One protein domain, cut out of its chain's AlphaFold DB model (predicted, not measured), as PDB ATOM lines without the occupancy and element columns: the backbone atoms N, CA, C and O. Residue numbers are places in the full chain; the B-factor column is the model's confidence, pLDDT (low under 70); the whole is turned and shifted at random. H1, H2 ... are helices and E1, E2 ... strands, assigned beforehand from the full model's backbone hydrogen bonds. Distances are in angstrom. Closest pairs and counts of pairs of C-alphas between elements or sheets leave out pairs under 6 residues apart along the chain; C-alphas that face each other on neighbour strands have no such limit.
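AT A GLANCE: This is residues 171 to 334 of the 337 residues of the protein "HAMP domain-containing histidine kinase" of Herpetosiphonaceae bacterium (UniProt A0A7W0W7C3). A twisted sheet of six strands curls round the long helix H2, with H1 over E3 on one side of H2 and H5 over E8 and E7 on its other side; the opposite face of the sheet has no named helix over it. The short helix H4 packs over the edge strand E7, with H3 and H6 close by, and a small two-stranded sheet of E1 and E4 packs by the first residues of H2. The printed part has 164 residues with six named helices and eight named strands, in the order E1 H1 E2 E3 E4 H2 E5 E6 H3 H4 H5 H6 E7 E8. The large sheet runs E2 E3 E5 E6 E8 E7 and is mixed; the small one is antiparallel. The class is mixed, helices and strands, and the whole is compact, with a radius of gyration of the C-alphas of 15.2 A and spans of 44 by 36 by 29 A.

HOW THE PARTS SIT: The large sheet runs, strand beside strand, E2, residues 186 to 189; E3, residues 192 to 200; E5, residues 235 to 242; E6, residues 250 to 258; E8, residues 325 to 333; and E7, residues 317 to 322. From edge to edge its strands' lines turn by 109 degrees. E3 and E5 are parallel at 25 degrees, with N 238 and O 197 2.8 A apart; the other neighbours are antiparallel. Within hydrogen-bond range are N 187 and O 194 at 2.8 A in the hairpin E2 and E3, N 239 and O 254 at 2.8 A in the hairpin E5 and E6, N 253 and O 330 at 2.9 A between E6 and E8, and N 320 and O 327 at 2.8 A in the hairpin E7 and E8. The sheet curls round H2, residues 210 to 230; its closest C-alphas to E6 are those of Ala 227 and Asn 257, 5.9 A apart. H1, residues 176 to 182, is over E3 at a height over the sheet of 9.4 A. H5, residues 291 to 303, is over E8 and E7 at a height of 8.2 A, on the same face as H1 and H2. With H3, residues 261 to 271, these make two layers, helices on one face of a sheet. H2 touches H5 with residues 215 to 223 alone, closest at the C-alphas of Val 219 and Cys 295, 4.7 A, opposite ways at a shallow tilt of 34.8 degrees, only just short of steep. H5, the hub, touches H4, residues 275 to 279, closest at the C-alphas of Phe 279 and Arg 293, 4.7 A. H5 only just touches H6, residues 308 to 313, with 3 pairs of C-alphas within 8 A, the closest those of Ala 300 and Ala 311, 6.3 A, about perpendicular at 78 degrees. H6 only grazes the sheet. H3 and H4 touch only at the corner, closest at the C-alphas of Phe 271 and Gln 277, 6.7 A. In the small sheet, E1, residues 171 to 174, is antiparallel to E4, residues 205 to 209, with N 171 and O 208 2.7 A apart. Each O i to N i+4 pair is within hydrogen-bond range in H1, H2, H3, H5 and H6; H4 has 0 of 1, but 2 of 2 O i to N i+3 pairs.

IN THESE COORDINATES: E1 begins at C-alpha 171, (-56.747, -35.126, -17.974). H2 measures 30.0 A from C-alpha 210, (-52.187, -30.564, -16.082), to C-alpha 230. E3 measures 24.7 A, E5 23.3 A, E6 26.5 A, H5 19.2 A, E7 15.7 A and H3 15.4 A. E8 measures 26.1 A and ends at C-alpha 333, (-47.281, -41.945, -7.769).

THE WHOLE: The two C-alphas farthest apart are those of Lys 171 and Glu 262, 45.2 A. The printed part has no cut. The link H4 to H5, with 11 residues, is long. Residues 281 to 289 are under 70 in pLDDT; the mean of the printed part of this model is 91.6.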
ATOM      1  N   LYS A 171     -57.475 -34.804 -16.761       94.81
ATOM      2  CA  LYS A 171     -56.747 -35.126 -17.974       94.81
ATOM      3  C   LYS A 171     -55.556 -36.013 -17.639       94.81
ATOM      4  O   LYS A 171     -54.559 -35.548 -17.092       94.81
ATOM      5  N   LEU A 172     -55.650 -37.278 -18.031       95.69
ATOM      6  CA  LEU A 172     -54.549 -38.221 -17.887       95.69
ATOM      7  C   LEU A 172     -53.358 -37.789 -18.750       95.69
ATOM      8  O   LEU A 172     -53.508 -37.414 -19.920       95.69
ATOM      9  N   HIS A 173     -52.168 -37.852 -18.163       96.44
ATOM     10  CA  HIS A 173     -50.909 -37.657 -18.864       96.44
ATOM     11  C   HIS A 173     -50.037 -38.896 -18.707       96.44
ATOM     12  O   HIS A 173     -49.656 -39.274 -17.600       96.44
ATOM     13  N   ASN A 174     -49.704 -39.495 -19.845       97.12
ATOM     14  CA  ASN A 174     -48.812 -40.638 -19.925       97.12
ATOM     15  C   ASN A 174     -47.340 -40.184 -19.910       97.12
ATOM     16  O   ASN A 174     -47.002 -39.112 -20.428       97.12
ATOM     17  N   VAL A 175     -46.463 -41.024 -19.354       97.31
ATOM     18  CA  VAL A 175     -45.003 -40.820 -19.312       97.31
ATOM     19  C   VAL A 175     -44.390 -40.519 -20.685       97.31
ATOM     20  O   VAL A 175     -43.401 -39.793 -20.772       97.31
ATOM     21  N   LYS A 176     -45.016 -40.965 -21.780       96.75
ATOM     22  CA  LYS A 176     -44.631 -40.648 -23.164       96.75
ATOM     23  C   LYS A 176     -44.481 -39.148 -23.429       96.75
ATOM     24  O   LYS A 176     -43.650 -38.780 -24.247       96.75
ATOM     25  N   LEU A 177     -45.203 -38.277 -22.715       95.19
ATOM     26  CA  LEU A 177     -45.029 -36.821 -22.827       95.19
ATOM     27  C   LEU A 177     -43.684 -36.332 -22.262       95.19
ATOM     28  O   LEU A 177     -43.130 -35.350 -22.754       95.19
ATOM     29  N   ILE A 178     -43.148 -37.006 -21.241       95.88
ATOM     30  CA  ILE A 178     -41.790 -36.769 -20.732       95.88
ATOM     31  C   ILE A 178     -40.776 -37.315 -21.737       95.88
ATOM     32  O   ILE A 178     -39.830 -36.608 -22.082       95.88
ATOM     33  N   VAL A 179     -40.998 -38.531 -22.249       95.62
ATOM     34  CA  VAL A 179     -40.126 -39.161 -23.254       95.62
ATOM     35  C   VAL A 179     -39.999 -38.275 -24.495       95.62
ATOM     36  O   VAL A 179     -38.884 -37.935 -24.877       95.62
ATOM     37  N   GLU A 180     -41.117 -37.822 -25.072       92.25
ATOM     38  CA  GLU A 180     -41.152 -36.916 -26.233       92.25
ATOM     39  C   GLU A 180     -40.339 -35.640 -25.982       92.25
ATOM     40  O   GLU A 180     -39.621 -35.165 -26.857       92.25
ATOM     41  N   LYS A 181     -40.422 -35.089 -24.767       90.12
ATOM     42  CA  LYS A 181     -39.777 -33.821 -24.426       90.12
ATOM     43  C   LYS A 181     -38.265 -33.930 -24.236       90.12
ATOM     44  O   LYS A 181     -37.553 -32.954 -24.484       90.12
ATOM     45  N   TRP A 182     -37.786 -35.043 -23.693       93.38
ATOM     46  CA  TRP A 182     -36.414 -35.156 -23.191       93.38
ATOM     47  C   TRP A 182     -35.527 -36.094 -24.003       93.38
ATOM     48  O   TRP A 182     -34.311 -36.032 -23.855       93.38
ATOM     49  N   THR A 183     -36.096 -36.938 -24.861       90.06
ATOM     50  CA  THR A 183     -35.306 -37.891 -25.648       90.06
ATOM     51  C   THR A 183     -34.372 -37.170 -26.614       90.06
ATOM     52  O   THR A 183     -34.816 -36.368 -27.432       90.06
ATOM     53  N   ASN A 184     -33.080 -37.502 -26.536       77.00
ATOM     54  CA  ASN A 184     -32.031 -37.088 -27.469       77.00
ATOM     55  C   ASN A 184     -31.913 -35.572 -27.696       77.00
ATOM     56  O   ASN A 184     -31.462 -35.139 -28.755       77.00
ATOM     57  N   THR A 185     -32.284 -34.757 -26.707       88.50
ATOM     58  CA  THR A 185     -32.199 -33.297 -26.812       88.50
ATOM     59  C   THR A 185     -30.875 -32.771 -26.258       88.50
ATOM     60  O   THR A 185     -30.401 -33.229 -25.216       88.50
ATOM     61  N   ILE A 186     -30.310 -31.750 -26.907       92.44
ATOM     62  CA  ILE A 186     -29.256 -30.923 -26.315       92.44
ATOM     63  C   ILE A 186     -29.934 -29.876 -25.430       92.44
ATOM     64  O   ILE A 186     -30.493 -28.886 -25.909       92.44
ATOM     65  N   HIS A 187     -29.878 -30.076 -24.117       94.62
ATOM     66  CA  HIS A 187     -30.446 -29.138 -23.156       94.62
ATOM     67  C   HIS A 187     -29.424 -28.065 -22.782       94.62
ATOM     68  O   HIS A 187     -28.312 -28.375 -22.355       94.62
ATOM     69  N   LYS A 188     -29.801 -26.793 -22.935       92.88
ATOM     70  CA  LYS A 188     -28.935 -25.619 -22.725       92.88
ATOM     71  C   LYS A 188     -29.418 -24.859 -21.489       92.88
ATOM     72  O   LYS A 188     -30.602 -24.556 -21.399       92.88
ATOM     73  N   VAL A 189     -28.529 -24.554 -20.542       90.81
ATOM     74  CA  VAL A 189     -28.826 -23.811 -19.304       90.81
ATOM     75  C   VAL A 189     -27.639 -22.927 -18.919       90.81
ATOM     76  O   VAL A 189     -26.525 -23.407 -18.724       90.81
ATOM     77  N   SER A 190     -27.886 -21.630 -18.729       85.44
ATOM     78  CA  SER A 190     -26.857 -20.602 -18.538       85.44
ATOM     79  C   SER A 190     -25.745 -20.696 -19.602       85.44
ATOM     80  O   SER A 190     -26.031 -20.540 -20.783       85.44
ATOM     81  N   ASN A 191     -24.502 -20.980 -19.201       86.88
ATOM     82  CA  ASN A 191     -23.358 -21.146 -20.109       86.88
ATOM     83  C   ASN A 191     -22.996 -22.627 -20.333       86.88
ATOM     84  O   ASN A 191     -21.906 -22.932 -20.810       86.88
ATOM     85  N   SER A 192     -23.882 -23.544 -19.945       93.25
ATOM     86  CA  SER A 192     -23.679 -24.988 -20.044       93.25
ATOM     87  C   SER A 192     -24.700 -25.612 -20.985       93.25
ATOM     88  O   SER A 192     -25.841 -25.164 -21.096       93.25
ATOM     89  N   SER A 193     -24.305 -26.698 -21.632       95.19
ATOM     90  CA  SER A 193     -25.197 -27.556 -22.400       95.19
ATOM     91  C   SER A 193     -24.819 -29.010 -22.177       95.19
ATOM     92  O   SER A 193     -23.646 -29.304 -21.938       95.19
ATOM     93  N   ALA A 194     -25.791 -29.907 -22.264       96.56
ATOM     94  CA  ALA A 194     -25.543 -31.338 -22.214       96.56
ATOM     95  C   ALA A 194     -26.532 -32.094 -23.098       96.56
ATOM     96  O   ALA A 194     -27.680 -31.668 -23.250       96.56
ATOM     97  N   GLN A 195     -26.088 -33.224 -23.637       96.38
ATOM     98  CA  GLN A 195     -26.973 -34.201 -24.252       96.38
ATOM     99  C   GLN A 195     -27.775 -34.909 -23.160       96.38
ATOM    100  O   GLN A 195     -27.204 -35.344 -22.159       96.38
ATOM    101  N   ILE A 196     -29.089 -35.024 -23.350       95.88
ATOM    102  CA  ILE A 196     -29.947 -35.830 -22.483       95.88
ATOM    103  C   ILE A 196     -30.084 -37.231 -23.080       95.88
ATOM    104  O   ILE A 196     -30.637 -37.399 -24.169       95.88
ATOM    105  N   GLU A 197     -29.607 -38.230 -22.345       96.31
ATOM    106  CA  GLU A 197     -29.807 -39.643 -22.653       96.31
ATOM    107  C   GLU A 197     -30.916 -40.201 -21.767       96.31
ATOM    108  O   GLU A 197     -30.781 -40.286 -20.546       96.31
ATOM    109  N   LEU A 198     -32.045 -40.540 -22.390       95.88
ATOM    110  CA  LEU A 198     -33.238 -40.997 -21.691       95.88
ATOM    111  C   LEU A 198     -33.442 -42.498 -21.904       95.88
ATOM    112  O   LEU A 198     -33.540 -42.956 -23.041       95.88
ATOM    113  N   ASP A 199     -33.577 -43.236 -20.804       95.75
ATOM    114  CA  ASP A 199     -34.043 -44.625 -20.782       95.75
ATOM    115  C   ASP A 199     -35.378 -44.702 -20.030       95.75
ATOM    116  O   ASP A 199     -35.475 -44.270 -18.882       95.75
ATOM    117  N   CYS A 200     -36.422 -45.231 -20.670       96.44
ATOM    118  CA  CYS A 200     -37.756 -45.340 -20.081       96.44
ATOM    119  C   CYS A 200     -38.293 -46.761 -20.230       96.44
ATOM    120  O   CYS A 200     -38.577 -47.219 -21.333       96.44
ATOM    121  N   GLN A 201     -38.477 -47.426 -19.093       96.31
ATOM    122  CA  GLN A 201     -38.989 -48.792 -18.964       96.31
ATOM    123  C   GLN A 201     -40.396 -48.830 -18.347       96.31
ATOM    124  O   GLN A 201     -40.935 -49.899 -18.077       96.31
ATOM    125  N   PHE A 202     -40.990 -47.662 -18.104       96.00
ATOM    126  CA  PHE A 202     -42.372 -47.513 -17.665       96.00
ATOM    127  C   PHE A 202     -43.256 -47.070 -18.841       96.00
ATOM    128  O   PHE A 202     -42.855 -46.206 -19.621       96.00
ATOM    129  N   ASP A 203     -44.463 -47.630 -18.955       95.00
ATOM    130  CA  ASP A 203     -45.519 -47.145 -19.853       95.00
ATOM    131  C   ASP A 203     -46.832 -47.075 -19.072       95.00
ATOM    132  O   ASP A 203     -47.452 -48.097 -18.788       95.00
ATOM    133  N   GLY A 204     -47.228 -45.864 -18.689       95.75
ATOM    134  CA  GLY A 204     -48.424 -45.632 -17.890       95.75
ATOM    135  C   GLY A 204     -48.663 -44.153 -17.611       95.75
ATOM    136  O   GLY A 204     -47.879 -43.278 -18.010       95.75
ATOM    137  N   ASN A 205     -49.776 -43.870 -16.940       97.06
ATOM    138  CA  ASN A 205     -50.147 -42.515 -16.554       97.06
ATOM    139  C   ASN A 205     -49.367 -42.078 -15.307       97.06
ATOM    140  O   ASN A 205     -49.198 -42.833 -14.357       97.06
ATOM    141  N   ILE A 206     -48.896 -40.835 -15.301       96.56
ATOM    142  CA  ILE A 206     -48.117 -40.238 -14.199       96.56
ATOM    143  C   ILE A 206     -48.821 -39.039 -13.565       96.56
ATOM    144  O   ILE A 206     -48.386 -38.531 -12.538       96.56
ATOM    145  N   SER A 207     -49.908 -38.561 -14.163       96.50
ATOM    146  CA  SER A 207     -50.742 -37.533 -13.549       96.50
ATOM    147  C   SER A 207     -52.164 -37.572 -14.087       96.50
ATOM    148  O   SER A 207     -52.370 -37.915 -15.253       96.50
ATOM    149  N   GLU A 208     -53.114 -37.117 -13.282       95.75
ATOM    150  CA  GLU A 208     -54.530 -37.014 -13.639       95.75
ATOM    151  C   GLU A 208     -54.949 -35.622 -14.107       95.75
ATOM    152  O   GLU A 208     -56.107 -35.441 -14.483       95.75
ATOM    153  N   ARG A 209     -54.060 -34.621 -14.030       94.88
ATOM    154  CA  ARG A 209     -54.345 -33.213 -14.361       94.88
ATOM    155  C   ARG A 209     -53.096 -32.500 -14.872       94.88
ATOM    156  O   ARG A 209     -51.970 -32.861 -14.530       94.88
ATOM    157  N   CYS A 210     -53.290 -31.407 -15.611       95.38
ATOM    158  CA  CYS A 210     -52.187 -30.564 -16.082       95.38
ATOM    159  C   CYS A 210     -51.395 -29.921 -14.931       95.38
ATOM    160  O   CYS A 210     -50.193 -29.719 -15.093       95.38
ATOM    161  N   LEU A 211     -52.046 -29.568 -13.814       93.88
ATOM    162  CA  LEU A 211     -51.373 -28.990 -12.640       93.88
ATOM    163  C   LEU A 211     -50.411 -29.980 -11.985       93.88
ATOM    164  O   LEU A 211     -49.260 -29.637 -11.731       93.88
ATOM    165  N   GLU A 212     -50.853 -31.217 -11.791       95.38
ATOM    166  CA  GLU A 212     -50.021 -32.290 -11.255       95.38
ATOM    167  C   GLU A 212     -48.832 -32.581 -12.186       95.38
ATOM    168  O   GLU A 212     -47.691 -32.647 -11.732       95.38
ATOM    169  N   PHE A 213     -49.065 -32.646 -13.503       95.75
ATOM    170  CA  PHE A 213     -47.978 -32.773 -14.477       95.75
ATOM    171  C   PHE A 213     -46.999 -31.587 -14.422       95.75
ATOM    172  O   PHE A 213     -45.795 -31.770 -14.558       95.75
ATOM    173  N   SER A 214     -47.500 -30.365 -14.200       94.62
ATOM    174  CA  SER A 214     -46.672 -29.158 -14.053       94.62
ATOM    175  C   SER A 214     -45.781 -29.226 -12.808       94.62
ATOM    176  O   SER A 214     -44.619 -28.826 -12.861       94.62
ATOM    177  N   ALA A 215     -46.287 -29.777 -11.699       94.69
ATOM    178  CA  ALA A 215     -45.491 -30.028 -10.499       94.69
ATOM    179  C   ALA A 215     -44.346 -31.017 -10.783       94.69
ATOM    180  O   ALA A 215     -43.194 -30.730 -10.456       94.69
ATOM    181  N   LEU A 216     -44.629 -32.122 -11.479       96.00
ATOM    182  CA  LEU A 216     -43.600 -33.070 -11.916       96.00
ATOM    183  C   LEU A 216     -42.591 -32.431 -12.890       96.00
ATOM    184  O   LEU A 216     -41.385 -32.644 -12.769       96.00
ATOM    185  N   ASP A 217     -43.051 -31.581 -13.812       94.62
ATOM    186  CA  ASP A 217     -42.170 -30.814 -14.697       94.62
ATOM    187  C   ASP A 217     -41.219 -29.903 -13.907       94.62
ATOM    188  O   ASP A 217     -40.037 -29.827 -14.249       94.62
ATOM    189  N   ARG A 218     -41.687 -29.243 -12.836       93.38
ATOM    190  CA  ARG A 218     -40.832 -28.428 -11.948       93.38
ATOM    191  C   ARG A 218     -39.731 -29.281 -11.314       93.38
ATOM    192  O   ARG A 218     -38.571 -28.865 -11.334       93.38
ATOM    193  N   VAL A 219     -40.064 -30.482 -10.827       95.56
ATOM    194  CA  VAL A 219     -39.079 -31.435 -10.281       95.56
ATOM    195  C   VAL A 219     -38.022 -31.781 -11.334       95.56
ATOM    196  O   VAL A 219     -36.824 -31.615 -11.090       95.56
ATOM    197  N   LEU A 220     -38.457 -32.186 -12.531       96.62
ATOM    198  CA  LEU A 220     -37.565 -32.602 -13.614       96.62
ATOM    199  C   LEU A 220     -36.664 -31.467 -14.097       96.62
ATOM    200  O   LEU A 220     -35.456 -31.659 -14.216       96.62
ATOM    201  N   TYR A 221     -37.209 -30.271 -14.343       95.62
ATOM    202  CA  TYR A 221     -36.391 -29.130 -14.757       95.62
ATOM    203  C   TYR A 221     -35.359 -28.768 -13.691       95.62
ATOM    204  O   TYR A 221     -34.218 -28.488 -14.043       95.62
ATOM    205  N   ASN A 222     -35.702 -28.798 -12.402       94.19
ATOM    206  CA  ASN A 222     -34.740 -28.484 -11.345       94.19
ATOM    207  C   ASN A 222     -33.579 -29.487 -11.297       94.19
ATOM    208  O   ASN A 222     -32.420 -29.062 -11.253       94.19
ATOM    209  N   MET A 223     -33.863 -30.789 -11.381       95.62
ATOM    210  CA  MET A 223     -32.831 -31.832 -11.341       95.62
ATOM    211  C   MET A 223     -31.995 -31.862 -12.626       95.62
ATOM    212  O   MET A 223     -30.767 -31.854 -12.558       95.62
ATOM    213  N   VAL A 224     -32.627 -31.794 -13.804       96.38
ATOM    214  CA  VAL A 224     -31.913 -31.776 -15.090       96.38
ATOM    215  C   VAL A 224     -31.088 -30.498 -15.242       96.38
ATOM    216  O   VAL A 224     -29.919 -30.567 -15.612       96.38
ATOM    217  N   ASN A 225     -31.628 -29.323 -14.901       95.00
ATOM    218  CA  ASN A 225     -30.861 -28.075 -14.959       95.00
ATOM    219  C   ASN A 225     -29.655 -28.105 -14.007       95.00
ATOM    220  O   ASN A 225     -28.626 -27.506 -14.314       95.00
ATOM    221  N   ASN A 226     -29.770 -28.757 -12.845       94.12
ATOM    222  CA  ASN A 226     -28.636 -28.961 -11.946       94.12
ATOM    223  C   ASN A 226     -27.579 -29.874 -12.591       94.12
ATOM    224  O   ASN A 226     -26.421 -29.472 -12.689       94.12
ATOM    225  N   ALA A 227     -27.990 -31.024 -13.127       96.06
ATOM    226  CA  ALA A 227     -27.092 -31.961 -13.795       96.06
ATOM    227  C   ALA A 227     -26.351 -31.321 -14.987       96.06
ATOM    228  O   ALA A 227     -25.132 -31.434 -15.094       96.06
ATOM    229  N   VAL A 228     -27.044 -30.540 -15.829       96.38
ATOM    230  CA  VAL A 228     -26.428 -29.822 -16.965       96.38
ATOM    231  C   VAL A 228     -25.372 -28.809 -16.517       96.38
ATOM    232  O   VAL A 228     -24.359 -28.627 -17.192       96.38
ATOM    233  N   ARG A 229     -25.568 -28.135 -15.378       93.56
ATOM    234  CA  ARG A 229     -24.583 -27.169 -14.863       93.56
ATOM    235  C   ARG A 229     -23.308 -27.840 -14.359       93.56
ATOM    236  O   ARG A 229     -22.250 -27.221 -14.439       93.56
ATOM    237  N   HIS A 230     -23.410 -29.069 -13.859       93.69
ATOM    238  CA  HIS A 230     -22.332 -29.741 -13.135       93.69
ATOM    239  C   HIS A 230     -21.756 -30.974 -13.840       93.69
ATOM    240  O   HIS A 230     -20.824 -31.582 -13.309       93.69
ATOM    241  N   THR A 231     -22.277 -31.333 -15.015       96.50
ATOM    242  CA  THR A 231     -21.760 -32.454 -15.801       96.50
ATOM    243  C   THR A 231     -20.347 -32.186 -16.330       96.50
ATOM    244  O   THR A 231     -20.064 -31.133 -16.917       96.50
ATOM    245  N   ALA A 232     -19.456 -33.154 -16.112       96.38
ATOM    246  CA  ALA A 232     -18.066 -33.121 -16.559       96.38
ATOM    247  C   ALA A 232     -17.895 -33.582 -18.015       96.38
ATOM    248  O   ALA A 232     -16.992 -33.105 -18.699       96.38
ATOM    249  N   ASP A 233     -18.768 -34.466 -18.499       95.62
ATOM    250  CA  ASP A 233     -18.693 -35.089 -19.828       95.62
ATOM    251  C   ASP A 233     -19.731 -34.541 -20.820       95.62
ATOM    252  O   ASP A 233     -19.768 -34.964 -21.971       95.62
ATOM    253  N   LYS A 234     -20.543 -33.561 -20.396       96.69
ATOM    254  CA  LYS A 234     -21.628 -32.964 -21.199       96.69
ATOM    255  C   LYS A 234     -22.738 -33.958 -21.551       96.69
ATOM    256  O   LYS A 234     -23.489 -33.711 -22.493       96.69
ATOM    257  N   VAL A 235     -22.906 -35.005 -20.745       96.88
ATOM    258  CA  VAL A 235     -24.047 -35.922 -20.811       96.88
ATOM    259  C   VAL A 235     -24.806 -35.891 -19.483       96.88
ATOM    260  O   VAL A 235     -24.224 -35.750 -18.403       96.88
ATOM    261  N   VAL A 236     -26.132 -35.964 -19.568       97.75
ATOM    262  CA  VAL A 236     -27.034 -36.165 -18.432       97.75
ATOM    263  C   VAL A 236     -27.923 -37.353 -18.750       97.75
ATOM    264  O   VAL A 236     -28.606 -37.371 -19.771       97.75
ATOM    265  N   TYR A 237     -27.937 -38.320 -17.846       97.56
ATOM    266  CA  TYR A 237     -28.722 -39.536 -17.970       97.56
ATOM    267  C   TYR A 237     -30.014 -39.382 -17.170       97.56
ATOM    268  O   TYR A 237     -29.985 -38.948 -16.016       97.56
ATOM    269  N   LEU A 238     -31.145 -39.725 -17.781       97.81
ATOM    270  CA  LEU A 238     -32.469 -39.751 -17.163       97.81
ATOM    271  C   LEU A 238     -33.063 -41.149 -17.337       97.81
ATOM    272  O   LEU A 238     -33.405 -41.555 -18.444       97.81
ATOM    273  N   SER A 239     -33.202 -41.884 -16.242       97.81
ATOM    274  CA  SER A 239     -33.799 -43.220 -16.231       97.81
ATOM    275  C   SER A 239     -35.159 -43.199 -15.545       97.81
ATOM    276  O   SER A 239     -35.300 -42.639 -14.459       97.81
ATOM    277  N   ILE A 240     -36.159 -43.807 -16.184       98.00
ATOM    278  CA  ILE A 240     -37.550 -43.846 -15.726       98.00
ATOM    279  C   ILE A 240     -38.019 -45.298 -15.730       98.00
ATOM    280  O   ILE A 240     -38.044 -45.939 -16.779       98.00
ATOM    281  N   PHE A 241     -38.397 -45.840 -14.578       97.50
ATOM    282  CA  PHE A 241     -38.813 -47.240 -14.458       97.50
ATOM    283  C   PHE A 241     -39.794 -47.425 -13.294       97.50
ATOM    284  O   PHE A 241     -39.791 -46.612 -12.368       97.50
ATOM    285  N   PRO A 242     -40.656 -48.461 -13.312       96.88
ATOM    286  CA  PRO A 242     -41.507 -48.759 -12.162       96.88
ATOM    287  C   PRO A 242     -40.645 -49.086 -10.936       96.88
ATOM    288  O   PRO A 242     -39.676 -49.841 -11.046       96.88
ATOM    289  N   ALA A 243     -40.981 -48.520  -9.776       95.00
ATOM    290  CA  ALA A 243     -40.235 -48.760  -8.539       95.00
ATOM    291  C   ALA A 243     -40.337 -50.231  -8.100       95.00
ATOM    292  O   ALA A 243     -39.324 -50.849  -7.768       95.00
ATOM    293  N   ASP A 244     -41.539 -50.804  -8.210       93.25
ATOM    294  CA  ASP A 244     -41.800 -52.238  -8.138       93.25
ATOM    295  C   ASP A 244     -42.314 -52.730  -9.508       93.25
ATOM    296  O   ASP A 244     -43.438 -52.402  -9.902       93.25
ATOM    297  N   PRO A 245     -41.523 -53.522 -10.258       86.69
ATOM    298  CA  PRO A 245     -41.948 -54.078 -11.542       86.69
ATOM    299  C   PRO A 245     -43.173 -54.999 -11.459       86.69
ATOM    300  O   PRO A 245     -43.852 -55.188 -12.467       86.69
ATOM    301  N   ALA A 246     -43.446 -55.601 -10.297       87.88
ATOM    302  CA  ALA A 246     -44.595 -56.480 -10.105       87.88
ATOM    303  C   ALA A 246     -45.883 -55.697  -9.810       87.88
ATOM    304  O   ALA A 246     -46.968 -56.146 -10.184       87.88
ATOM    305  N   GLN A 247     -45.770 -54.546  -9.142       86.75
ATOM    306  CA  GLN A 247     -46.889 -53.681  -8.760       86.75
ATOM    307  C   GLN A 247     -46.495 -52.206  -8.925       86.75
ATOM    308  O   GLN A 247     -46.069 -51.571  -7.959       86.75
ATOM    309  N   PRO A 248     -46.628 -51.634 -10.135       86.25
ATOM    310  CA  PRO A 248     -46.147 -50.289 -10.432       86.25
ATOM    311  C   PRO A 248     -47.086 -49.221  -9.848       86.25
ATOM    312  O   PRO A 248     -47.799 -48.537 -10.572       86.25
ATOM    313  N   HIS A 249     -47.108 -49.083  -8.523       92.75
ATOM    314  CA  HIS A 249     -47.795 -47.990  -7.830       92.75
ATOM    315  C   HIS A 249     -47.007 -46.681  -7.906       92.75
ATOM    316  O   HIS A 249     -47.590 -45.598  -7.877       92.75
ATOM    317  N   ASP A 250     -45.691 -46.793  -8.067       95.25
ATOM    318  CA  ASP A 250     -44.756 -45.684  -8.125       95.25
ATOM    319  C   ASP A 250     -43.834 -45.824  -9.334       95.25
ATOM    320  O   ASP A 250     -43.379 -46.917  -9.687       95.25
ATOM    321  N   VAL A 251     -43.509 -44.688  -9.939       97.25
ATOM    322  CA  VAL A 251     -42.457 -44.572 -10.949       97.25
ATOM    323  C   VAL A 251     -41.240 -43.953 -10.290       97.25
ATOM    324  O   VAL A 251     -41.346 -42.912  -9.641       97.25
ATOM    325  N   ARG A 252     -40.072 -44.561 -10.484       98.12
ATOM    326  CA  ARG A 252     -38.797 -43.975 -10.091       98.12
ATOM    327  C   ARG A 252     -38.189 -43.220 -11.260       98.12
ATOM    328  O   ARG A 252     -38.031 -43.759 -12.355       98.12
ATOM    329  N   PHE A 253     -37.796 -41.989 -10.978       98.62
ATOM    330  CA  PHE A 253     -36.994 -41.153 -11.851       98.62
ATOM    331  C   PHE A 253     -35.600 -41.047 -11.245       98.62
ATOM    332  O   PHE A 253     -35.456 -40.715 -10.068       98.62
ATOM    333  N   VAL A 254     -34.576 -41.318 -12.045       98.56
ATOM    334  CA  VAL A 254     -33.174 -41.191 -11.641       98.56
ATOM    335  C   VAL A 254     -32.464 -40.292 -12.637       98.56
ATOM    336  O   VAL A 254     -32.474 -40.576 -13.832       98.56
ATOM    337  N   ILE A 255     -31.863 -39.208 -12.149       98.31
ATOM    338  CA  ILE A 255     -31.091 -38.268 -12.959       98.31
ATOM    339  C   ILE A 255     -29.662 -38.269 -12.452       98.31
ATOM    340  O   ILE A 255     -29.403 -38.152 -11.252       98.31
ATOM    341  N   TYR A 256     -28.719 -38.419 -13.371       98.12
ATOM    342  CA  TYR A 256     -27.320 -38.483 -12.998       98.12
ATOM    343  C   TYR A 256     -26.390 -37.986 -14.093       98.12
ATOM    344  O   TYR A 256     -26.729 -37.941 -15.275       98.12
ATOM    345  N   ASN A 257     -25.197 -37.577 -13.678       98.06
ATOM    346  CA  ASN A 257     -24.171 -37.044 -14.562       98.06
ATOM    347  C   ASN A 257     -22.783 -37.315 -13.991       98.06
ATOM    348  O   ASN A 257     -22.607 -37.377 -12.769       98.06
ATOM    349  N   ALA A 258     -21.786 -37.442 -14.868       97.56
ATOM    350  CA  ALA A 258     -20.401 -37.488 -14.426       97.56
ATOM    351  C   ALA A 258     -20.048 -36.156 -13.752       97.56
ATOM    352  O   ALA A 258     -20.460 -35.090 -14.219       97.56
ATOM    353  N   ILE A 259     -19.295 -36.197 -12.655       96.62
ATOM    354  CA  ILE A 259     -18.814 -34.997 -11.965       96.62
ATOM    355  C   ILE A 259     -17.290 -34.971 -11.919       96.62
ATOM    356  O   ILE A 259     -16.632 -36.007 -11.845       96.62
ATOM    357  N   ALA A 260     -16.724 -33.765 -11.938       95.38
ATOM    358  CA  ALA A 260     -15.288 -33.579 -11.789       95.38
ATOM    359  C   ALA A 260     -14.825 -33.979 -10.368       95.38
ATOM    360  O   ALA A 260     -15.594 -33.804  -9.410       95.38
ATOM    361  N   PRO A 261     -13.584 -34.474 -10.193       94.56
ATOM    362  CA  PRO A 261     -13.048 -34.851  -8.884       94.56
ATOM    363  C   PRO A 261     -13.144 -33.740  -7.829       94.56
ATOM    364  O   PRO A 261     -13.464 -34.008  -6.672       94.56
ATOM    365  N   GLU A 262     -12.951 -32.483  -8.229       93.56
ATOM    366  CA  GLU A 262     -13.022 -31.313  -7.349       93.56
ATOM    367  C   GLU A 262     -14.452 -31.082  -6.844       93.56
ATOM    368  O   GLU A 262     -14.680 -30.756  -5.674       93.56
ATOM    369  N   HIS A 263     -15.447 -31.302  -7.710       91.44
ATOM    370  CA  HIS A 263     -16.849 -31.198  -7.324       91.44
ATOM    371  C   HIS A 263     -17.238 -32.341  -6.380       91.44
ATOM    372  O   HIS A 263     -17.905 -32.106  -5.374       91.44
ATOM    373  N   ARG A 264     -16.746 -33.560  -6.639       92.69
ATOM    374  CA  ARG A 264     -16.921 -34.705  -5.734       92.69
ATOM    375  C   ARG A 264     -16.368 -34.407  -4.344       92.69
ATOM    376  O   ARG A 264     -17.064 -34.626  -3.355       92.69
ATOM    377  N   GLN A 265     -15.149 -33.878  -4.274       92.00
ATOM    378  CA  GLN A 265     -14.521 -33.495  -3.015       92.00
ATOM    379  C   GLN A 265     -15.345 -32.428  -2.283       92.00
ATOM    380  O   GLN A 265     -15.553 -32.542  -1.079       92.00
ATOM    381  N   THR A 266     -15.868 -31.436  -3.009       91.00
ATOM    382  CA  THR A 266     -16.733 -30.391  -2.439       91.00
ATOM    383  C   THR A 266     -17.996 -30.980  -1.805       91.00
ATOM    384  O   THR A 266     -18.340 -30.622  -0.679       91.00
ATOM    385  N   LEU A 267     -18.665 -31.907  -2.500       90.69
ATOM    386  CA  LEU A 267     -19.860 -32.590  -1.991       90.69
ATOM    387  C   LEU A 267     -19.543 -33.412  -0.735       90.69
ATOM    388  O   LEU A 267     -20.249 -33.303   0.263       90.69
ATOM    389  N   GLN A 268     -18.451 -34.179  -0.757       90.38
ATOM    390  CA  GLN A 268     -18.015 -34.983   0.389       90.38
ATOM    391  C   GLN A 268     -17.628 -34.118   1.594       90.38
ATOM    392  O   GLN A 268     -17.954 -34.462   2.723       90.38
ATOM    393  N   GLN A 269     -16.965 -32.980   1.375       89.69
ATOM    394  CA  GLN A 269     -16.592 -32.058   2.450       89.69
ATOM    395  C   GLN A 269     -17.804 -31.392   3.107       89.69
ATOM    396  O   GLN A 269     -17.798 -31.204   4.320       89.69
ATOM    397  N   HIS A 270     -18.824 -31.026   2.327       87.88
ATOM    398  CA  HIS A 270     -20.016 -30.365   2.863       87.88
ATOM    399  C   HIS A 270     -20.997 -31.329   3.525       87.88
ATOM    400  O   HIS A 270     -21.572 -30.996   4.558       87.88
ATOM    401  N   PHE A 271     -21.214 -32.497   2.922       89.06
ATOM    402  CA  PHE A 271     -22.296 -33.393   3.323       89.06
ATOM    403  C   PHE A 271     -21.827 -34.664   4.025       89.06
ATOM    404  O   PHE A 271     -22.641 -35.343   4.652       89.06
ATOM    405  N   GLY A 272     -20.534 -34.992   3.940       87.44
ATOM    406  CA  GLY A 272     -19.998 -36.248   4.453       87.44
ATOM    407  C   GLY A 272     -20.787 -37.437   3.910       87.44
ATOM    408  O   GLY A 272     -20.987 -37.562   2.700       87.44
ATOM    409  N   ASP A 273     -21.282 -38.264   4.827       84.50
ATOM    410  CA  ASP A 273     -22.072 -39.456   4.514       84.50
ATOM    411  C   ASP A 273     -23.563 -39.155   4.259       84.50
ATOM    412  O   ASP A 273     -24.299 -40.030   3.806       84.50
ATOM    413  N   ASN A 274     -24.034 -37.928   4.519       88.44
ATOM    414  CA  ASN A 274     -25.445 -37.553   4.385       88.44
ATOM    415  C   ASN A 274     -25.694 -36.663   3.161       88.44
ATOM    416  O   ASN A 274     -26.138 -35.517   3.271       88.44
ATOM    417  N   LEU A 275     -25.427 -37.203   1.970       91.94
ATOM    418  CA  LEU A 275     -25.584 -36.456   0.719       91.94
ATOM    419  C   LEU A 275     -27.033 -36.026   0.446       91.94
ATOM    420  O   LEU A 275     -27.247 -35.045  -0.259       91.94
ATOM    421  N   ASN A 276     -28.028 -36.672   1.064       91.94
ATOM    422  CA  ASN A 276     -29.438 -36.278   0.978       91.94
ATOM    423  C   ASN A 276     -29.698 -34.838   1.451       91.94
ATOM    424  O   ASN A 276     -30.656 -34.211   0.997       91.94
ATOM    425  N   GLN A 277     -28.827 -34.269   2.293       89.56
ATOM    426  CA  GLN A 277     -28.906 -32.866   2.721       89.56
ATOM    427  C   GLN A 277     -28.757 -31.862   1.569       89.56
ATOM    428  O   GLN A 277     -29.091 -30.692   1.734       89.56
ATOM    429  N   VAL A 278     -28.348 -32.303   0.376       88.56
ATOM    430  CA  VAL A 278     -28.402 -31.493  -0.850       88.56
ATOM    431  C   VAL A 278     -29.831 -31.058  -1.222       88.56
ATOM    432  O   VAL A 278     -30.012 -30.042  -1.890       88.56
ATOM    433  N   PHE A 279     -30.851 -31.789  -0.762       86.75
ATOM    434  CA  PHE A 279     -32.263 -31.402  -0.874       86.75
ATOM    435  C   PHE A 279     -32.732 -30.493   0.277       86.75
ATOM    436  O   PHE A 279     -33.852 -29.986   0.243       86.75
ATOM    437  N   GLY A 280     -31.897 -30.298   1.300       80.12
ATOM    438  CA  GLY A 280     -32.150 -29.407   2.427       80.12
ATOM    439  C   GLY A 280     -31.935 -27.932   2.074       80.12
ATOM    440  O   GLY A 280     -31.657 -27.560   0.933       80.12
ATOM    441  N   SER A 281     -32.083 -27.047   3.059       65.00
ATOM    442  CA  SER A 281     -31.873 -25.612   2.857       65.00
ATOM    443  C   SER A 281     -30.385 -25.242   2.778       65.00
ATOM    444  O   SER A 281     -29.574 -25.661   3.595       65.00
ATOM    445  N   GLY A 282     -30.042 -24.359   1.832       55.62
ATOM    446  CA  GLY A 282     -28.853 -23.503   1.936       55.62
ATOM    447  C   GLY A 282     -27.570 -23.981   1.251       55.62
ATOM    448  O   GLY A 282     -26.595 -23.233   1.276       55.62
ATOM    449  N   PHE A 283     -27.540 -25.148   0.596       46.78
ATOM    450  CA  PHE A 283     -26.355 -25.555  -0.168       46.78
ATOM    451  C   PHE A 283     -26.412 -25.117  -1.633       46.78
ATOM    452  O   PHE A 283     -27.342 -25.433  -2.375       46.78
ATOM    453  N   THR A 284     -25.365 -24.426  -2.077       52.44
ATOM    454  CA  THR A 284     -25.158 -24.095  -3.483       52.44
ATOM    455  C   THR A 284     -23.676 -23.865  -3.770       52.44
ATOM    456  O   THR A 284     -23.007 -23.119  -3.064       52.44
ATOM    457  N   THR A 285     -23.154 -24.487  -4.829       46.66
ATOM    458  CA  THR A 285     -21.843 -24.144  -5.418       46.66
ATOM    459  C   THR A 285     -21.965 -23.030  -6.474       46.66
ATOM    460  O   THR A 285     -20.970 -22.600  -7.051       46.66
ATOM    461  N   GLY A 286     -23.195 -22.547  -6.710       48.59
ATOM    462  CA  GLY A 286     -23.593 -21.489  -7.638       48.59
ATOM    463  C   GLY A 286     -25.125 -21.445  -7.796       48.59
ATOM    464  O   GLY A 286     -25.750 -22.466  -8.089       48.59
ATOM    465  N   GLY A 287     -25.754 -20.280  -7.586       57.44
ATOM    466  CA  GLY A 287     -27.220 -20.123  -7.559       57.44
ATOM    467  C   GLY A 287     -27.784 -19.889  -6.149       57.44
ATOM    468  O   GLY A 287     -27.078 -19.374  -5.291       57.44
ATOM    469  N   SER A 288     -29.065 -20.210  -5.916       57.81
ATOM    470  CA  SER A 288     -29.768 -19.936  -4.642       57.81
ATOM    471  C   SER A 288     -29.926 -21.146  -3.709       57.81
ATOM    472  O   SER A 288     -30.426 -20.989  -2.600       57.81
ATOM    473  N   GLY A 289     -29.566 -22.360  -4.150       68.56
ATOM    474  CA  GLY A 289     -29.765 -23.595  -3.369       68.56
ATOM    475  C   GLY A 289     -31.234 -23.998  -3.167       68.56
ATOM    476  O   GLY A 289     -31.533 -24.846  -2.335       68.56
ATOM    477  N   LEU A 290     -32.165 -23.389  -3.913       75.62
ATOM    478  CA  LEU A 290     -33.610 -23.612  -3.762       75.62
ATOM    479  C   LEU A 290     -34.146 -24.769  -4.621       75.62
ATOM    480  O   LEU A 290     -35.131 -25.392  -4.244       75.62
ATOM    481  N   GLY A 291     -33.512 -25.072  -5.759       80.88
ATOM    482  CA  GLY A 291     -34.068 -25.993  -6.761       80.88
ATOM    483  C   GLY A 291     -34.331 -27.413  -6.247       80.88
ATOM    484  O   GLY A 291     -35.435 -27.923  -6.416       80.88
ATOM    485  N   LEU A 292     -33.355 -28.044  -5.587       87.12
ATOM    486  CA  LEU A 292     -33.531 -29.404  -5.051       87.12
ATOM    487  C   LEU A 292     -34.463 -29.428  -3.834       87.12
ATOM    488  O   LEU A 292     -35.226 -30.375  -3.670       87.12
ATOM    489  N   ARG A 293     -34.511 -28.351  -3.045       88.06
ATOM    490  CA  ARG A 293     -35.509 -28.207  -1.978       88.06
ATOM    491  C   ARG A 293     -36.936 -28.169  -2.523       88.06
ATOM    492  O   ARG A 293     -37.817 -28.834  -1.990       88.06
ATOM    493  N   ILE A 294     -37.157 -27.448  -3.622       87.88
ATOM    494  CA  ILE A 294     -38.451 -27.428  -4.318       87.88
ATOM    495  C   ILE A 294     -38.827 -28.843  -4.788       87.88
ATOM    496  O   ILE A 294     -39.975 -29.252  -4.620       87.88
ATOM    497  N   CYS A 295     -37.867 -29.618  -5.312       92.50
ATOM    498  CA  CYS A 295     -38.097 -31.027  -5.655       92.50
ATOM    499  C   CYS A 295     -38.572 -31.836  -4.442       92.50
ATOM    500  O   CYS A 295     -39.583 -32.528  -4.534       92.50
ATOM    501  N   ALA A 296     -37.882 -31.707  -3.305       92.19
ATOM    502  CA  ALA A 296     -38.251 -32.385  -2.066       92.19
ATOM    503  C   ALA A 296     -39.672 -32.032  -1.612       92.19
ATOM    504  O   ALA A 296     -40.435 -32.933  -1.275       92.19
ATOM    505  N   HIS A 297     -40.062 -30.753  -1.663       90.88
ATOM    506  CA  HIS A 297     -41.421 -30.328  -1.314       90.88
ATOM    507  C   HIS A 297     -42.481 -30.956  -2.226       90.88
ATOM    508  O   HIS A 297     -43.484 -31.465  -1.732       90.88
ATOM    509  N   PHE A 298     -42.275 -30.955  -3.547       93.38
ATOM    510  CA  PHE A 298     -43.236 -31.552  -4.479       93.38
ATOM    511  C   PHE A 298     -43.399 -33.053  -4.278       93.38
ATOM    512  O   PHE A 298     -44.525 -33.543  -4.228       93.38
ATOM    513  N   VAL A 299     -42.284 -33.768  -4.134       95.50
ATOM    514  CA  VAL A 299     -42.302 -35.216  -3.930       95.50
ATOM    515  C   VAL A 299     -42.932 -35.545  -2.579       95.50
ATOM    516  O   VAL A 299     -43.861 -36.341  -2.527       95.50
ATOM    517  N   ALA A 300     -42.521 -34.886  -1.493       94.12
ATOM    518  CA  ALA A 300     -43.106 -35.112  -0.171       94.12
ATOM    519  C   ALA A 300     -44.624 -34.846  -0.164       94.12
ATOM    520  O   ALA A 300     -45.395 -35.678   0.317       94.12
ATOM    521  N   ASN A 301     -45.074 -33.753  -0.793       92.94
ATOM    522  CA  ASN A 301     -46.498 -33.437  -0.923       92.94
ATOM    523  C   ASN A 301     -47.262 -34.485  -1.742       92.94
ATOM    524  O   ASN A 301     -48.399 -34.797  -1.387       92.94
ATOM    525  N   ALA A 302     -46.656 -35.071  -2.784       95.00
ATOM    526  CA  ALA A 302     -47.280 -36.129  -3.584       95.00
ATOM    527  C   ALA A 302     -47.636 -37.376  -2.753       95.00
ATOM    528  O   ALA A 302     -48.655 -38.016  -3.015       95.00
ATOM    529  N   TYR A 303     -46.857 -37.652  -1.702       95.56
ATOM    530  CA  TYR A 303     -47.065 -38.763  -0.767       95.56
ATOM    531  C   TYR A 303     -47.685 -38.349   0.575       95.56
ATOM    532  O   TYR A 303     -47.996 -39.212   1.389       95.56
ATOM    533  N   GLY A 304     -47.930 -37.056   0.810       93.94
ATOM    534  CA  GLY A 304     -48.514 -36.565   2.065       93.94
ATOM    535  C   GLY A 304     -47.547 -36.592   3.248       93.94
ATOM    536  O   GLY A 304     -47.978 -36.732   4.388       93.94
ATOM    537  N   ILE A 305     -46.246 -36.485   2.982       93.31
ATOM    538  CA  ILE A 305     -45.195 -36.499   3.998       93.31
ATOM    539  C   ILE A 305     -44.850 -35.061   4.357       93.31
ATOM    540  O   ILE A 305     -44.608 -34.233   3.481       93.31
ATOM    541  N   HIS A 306     -44.790 -34.764   5.650       87.62
ATOM    542  CA  HIS A 306     -44.513 -33.409   6.140       87.62
ATOM    543  C   HIS A 306     -43.103 -33.247   6.717       87.62
ATOM    544  O   HIS A 306     -42.666 -32.124   6.965       87.62
ATOM    545  N   SER A 307     -42.379 -34.352   6.924       89.94
ATOM    546  CA  SER A 307     -41.011 -34.345   7.438       89.94
ATOM    547  C   SER A 307     -40.001 -34.621   6.326       89.94
ATOM    548  O   SER A 307     -40.035 -35.661   5.670       89.94
ATOM    549  N   PHE A 308     -39.056 -33.695   6.147       89.62
ATOM    550  CA  PHE A 308     -37.919 -33.875   5.243       89.62
ATOM    551  C   PHE A 308     -37.070 -35.096   5.628       89.62
ATOM    552  O   PHE A 308     -36.650 -35.869   4.768       89.62
ATOM    553  N   GLU A 309     -36.831 -35.282   6.926       90.88
ATOM    554  CA  GLU A 309     -36.046 -36.401   7.452       90.88
ATOM    555  C   GLU A 309     -36.748 -37.740   7.206       90.88
ATOM    556  O   GLU A 309     -36.109 -38.701   6.786       90.88
ATOM    557  N   GLU A 310     -38.069 -37.791   7.390       92.88
ATOM    558  CA  GLU A 310     -38.870 -38.983   7.097       92.88
ATOM    559  C   GLU A 310     -38.840 -39.311   5.600       92.88
ATOM    560  O   GLU A 310     -38.553 -40.445   5.220       92.88
ATOM    561  N   ALA A 311     -39.062 -38.307   4.743       94.31
ATOM    562  CA  ALA A 311     -39.089 -38.490   3.296       94.31
ATOM    563  C   ALA A 311     -37.731 -38.959   2.734       94.31
ATOM    564  O   ALA A 311     -37.675 -39.836   1.870       94.31
ATOM    565  N   THR A 312     -36.627 -38.411   3.244       93.94
ATOM    566  CA  THR A 312     -35.275 -38.817   2.827       93.94
ATOM    567  C   THR A 312     -34.880 -40.179   3.390       93.94
ATOM    568  O   THR A 312     -34.341 -41.002   2.653       93.94
ATOM    569  N   SER A 313     -35.188 -40.465   4.659       92.69
ATOM    570  CA  SER A 313     -34.845 -41.747   5.297       92.69
ATOM    571  C   SER A 313     -35.610 -42.926   4.696       92.69
ATOM    572  O   SER A 313     -35.065 -44.019   4.575       92.69
ATOM    573  N   ALA A 314     -36.863 -42.709   4.287       94.75
ATOM    574  CA  ALA A 314     -37.670 -43.719   3.607       94.75
ATOM    575  C   ALA A 314     -37.357 -43.843   2.101       94.75
ATOM    576  O   ALA A 314     -37.812 -44.787   1.459       94.75
ATOM    577  N   GLY A 315     -36.560 -42.930   1.532       95.94
ATOM    578  CA  GLY A 315     -36.073 -43.019   0.153       95.94
ATOM    579  C   GLY A 315     -37.017 -42.467  -0.920       95.94
ATOM    580  O   GLY A 315     -36.809 -42.767  -2.099       95.94
ATOM    581  N   TYR A 316     -38.008 -41.640  -0.562       97.00
ATOM    582  CA  TYR A 316     -38.912 -40.999  -1.534       97.00
ATOM    583  C   TYR A 316     -38.144 -40.165  -2.558       97.00
ATOM    584  O   TYR A 316     -38.461 -40.187  -3.745       97.00
ATOM    585  N   PHE A 317     -37.093 -39.489  -2.103       97.44
ATOM    586  CA  PHE A 317     -36.078 -38.842  -2.919       97.44
ATOM    587  C   PHE A 317     -34.731 -38.915  -2.200       97.44
ATOM    588  O   PHE A 317     -34.674 -39.109  -0.984       97.44
ATOM    589  N   GLY A 318     -33.646 -38.737  -2.944       96.62
ATOM    590  CA  GLY A 318     -32.314 -38.713  -2.358       96.62
ATOM    591  C   GLY A 318     -31.211 -38.476  -3.374       96.62
ATOM    592  O   GLY A 318     -31.459 -38.296  -4.571       96.62
ATOM    593  N   ALA A 319     -29.984 -38.421  -2.865       96.94
ATOM    594  CA  ALA A 319     -28.775 -38.301  -3.658       96.94
ATOM    595  C   ALA A 319     -27.664 -39.197  -3.114       96.94
ATOM    596  O   ALA A 319     -27.523 -39.395  -1.911       96.94
ATOM    597  N   THR A 320     -26.839 -39.709  -4.020       96.38
ATOM    598  CA  THR A 320     -25.645 -40.484  -3.693       96.38
ATOM    599  C   THR A 320     -24.545 -40.259  -4.734       96.38
ATOM    600  O   THR A 320     -24.754 -39.635  -5.778       96.38
ATOM    601  N   LEU A 321     -23.354 -40.770  -4.440       95.69
ATOM    602  CA  LEU A 321     -22.260 -40.886  -5.394       95.69
ATOM    603  C   LEU A 321     -22.104 -42.358  -5.772       95.69
ATOM    604  O   LEU A 321     -21.775 -43.177  -4.916       95.69
ATOM    605  N   LEU A 322     -22.297 -42.680  -7.050       95.06
ATOM    606  CA  LEU A 322     -21.974 -43.997  -7.605       95.06
ATOM    607  C   LEU A 322     -20.807 -43.829  -8.574       95.06
ATOM    608  O   LEU A 322     -20.911 -43.090  -9.550       95.06
ATOM    609  N   ASP A 323     -19.681 -44.476  -8.285       91.06
ATOM    610  CA  ASP A 323     -18.442 -44.361  -9.061       91.06
ATOM    611  C   ASP A 323     -17.991 -42.899  -9.255       91.06
ATOM    612  O   ASP A 323     -17.556 -42.259  -8.290       91.06
ATOM    613  N   SER A 324     -18.064 -42.366 -10.478       93.81
ATOM    614  CA  SER A 324     -17.762 -40.969 -10.843       93.81
ATOM    615  C   SER A 324     -19.011 -40.110 -11.085       93.81
ATOM    616  O   SER A 324     -18.902 -38.994 -11.598       93.81
ATOM    617  N   TYR A 325     -20.193 -40.619 -10.740       97.31
ATOM    618  CA  TYR A 325     -21.477 -39.986 -11.017       97.31
ATOM    619  C   TYR A 325     -22.096 -39.405  -9.751       97.31
ATOM    620  O   TYR A 325     -22.133 -40.045  -8.698       97.31
ATOM    621  N   PHE A 326     -22.633 -38.193  -9.880       97.31
ATOM    622  CA  PHE A 326     -23.628 -37.691  -8.943       97.31
ATOM    623  C   PHE A 326     -24.986 -38.219  -9.377       97.31
ATOM    624  O   PHE A 326     -25.401 -37.982 -10.512       97.31
ATOM    625  N   VAL A 327     -25.648 -38.951  -8.487       97.94
ATOM    626  CA  VAL A 327     -26.921 -39.615  -8.758       97.94
ATOM    627  C   VAL A 327     -27.962 -39.042  -7.823       97.94
ATOM    628  O   VAL A 327     -27.770 -39.048  -6.611       97.94
ATOM    629  N   ASN A 328     -29.073 -38.574  -8.375       97.19
ATOM    630  CA  ASN A 328     -30.240 -38.192  -7.602       97.19
ATOM    631  C   ASN A 328     -31.475 -38.929  -8.119       97.19
ATOM    632  O   ASN A 328     -31.549 -39.322  -9.284       97.19
ATOM    633  N   TRP A 329     -32.430 -39.166  -7.233       98.38
ATOM    634  CA  TRP A 329     -33.660 -39.858  -7.585       98.38
ATOM    635  C   TRP A 329     -34.850 -39.270  -6.852       98.38
ATOM    636  O   TRP A 329     -34.714 -38.611  -5.818       98.38
ATOM    637  N   PHE A 330     -36.026 -39.556  -7.392       98.38
ATOM    638  CA  PHE A 330     -37.294 -39.369  -6.713       98.38
ATOM    639  C   PHE A 330     -38.325 -40.383  -7.210       98.38
ATOM    640  O   PHE A 330     -38.157 -41.000  -8.265       98.38
ATOM    641  N   HIS A 331     -39.396 -40.532  -6.441       97.88
ATOM    642  CA  HIS A 331     -40.558 -41.326  -6.808       97.88
ATOM    643  C   HIS A 331     -41.745 -40.426  -7.114       97.88
ATOM    644  O   HIS A 331     -41.864 -39.320  -6.580       97.88
ATOM    645  N   TRP A 332     -42.619 -40.908  -7.986       97.62
ATOM    646  CA  TRP A 332     -43.873 -40.253  -8.301       97.62
ATOM    647  C   TRP A 332     -45.005 -41.279  -8.375       97.62
ATOM    648  O   TRP A 332     -44.823 -42.315  -9.024       97.62
ATOM    649  N   PRO A 333     -46.173 -41.004  -7.770       95.81
ATOM    650  CA  PRO A 333     -47.281 -41.945  -7.769       95.81
ATOM    651  C   PRO A 333     -47.870 -42.106  -9.174       95.81
ATOM    652  O   PRO A 333     -48.239 -41.127  -9.835       95.81
ATOM    653  N   VAL A 334     -48.027 -43.354  -9.610       95.19
ATOM    654  CA  VAL A 334     -48.721 -43.698 -10.857       95.19
ATOM    655  C   VAL A 334     -50.155 -43.167 -10.801       95.19
ATOM    656  O   VAL A 334     -50.818 -43.190  -9.760       95.19
TER     657      VAL A 334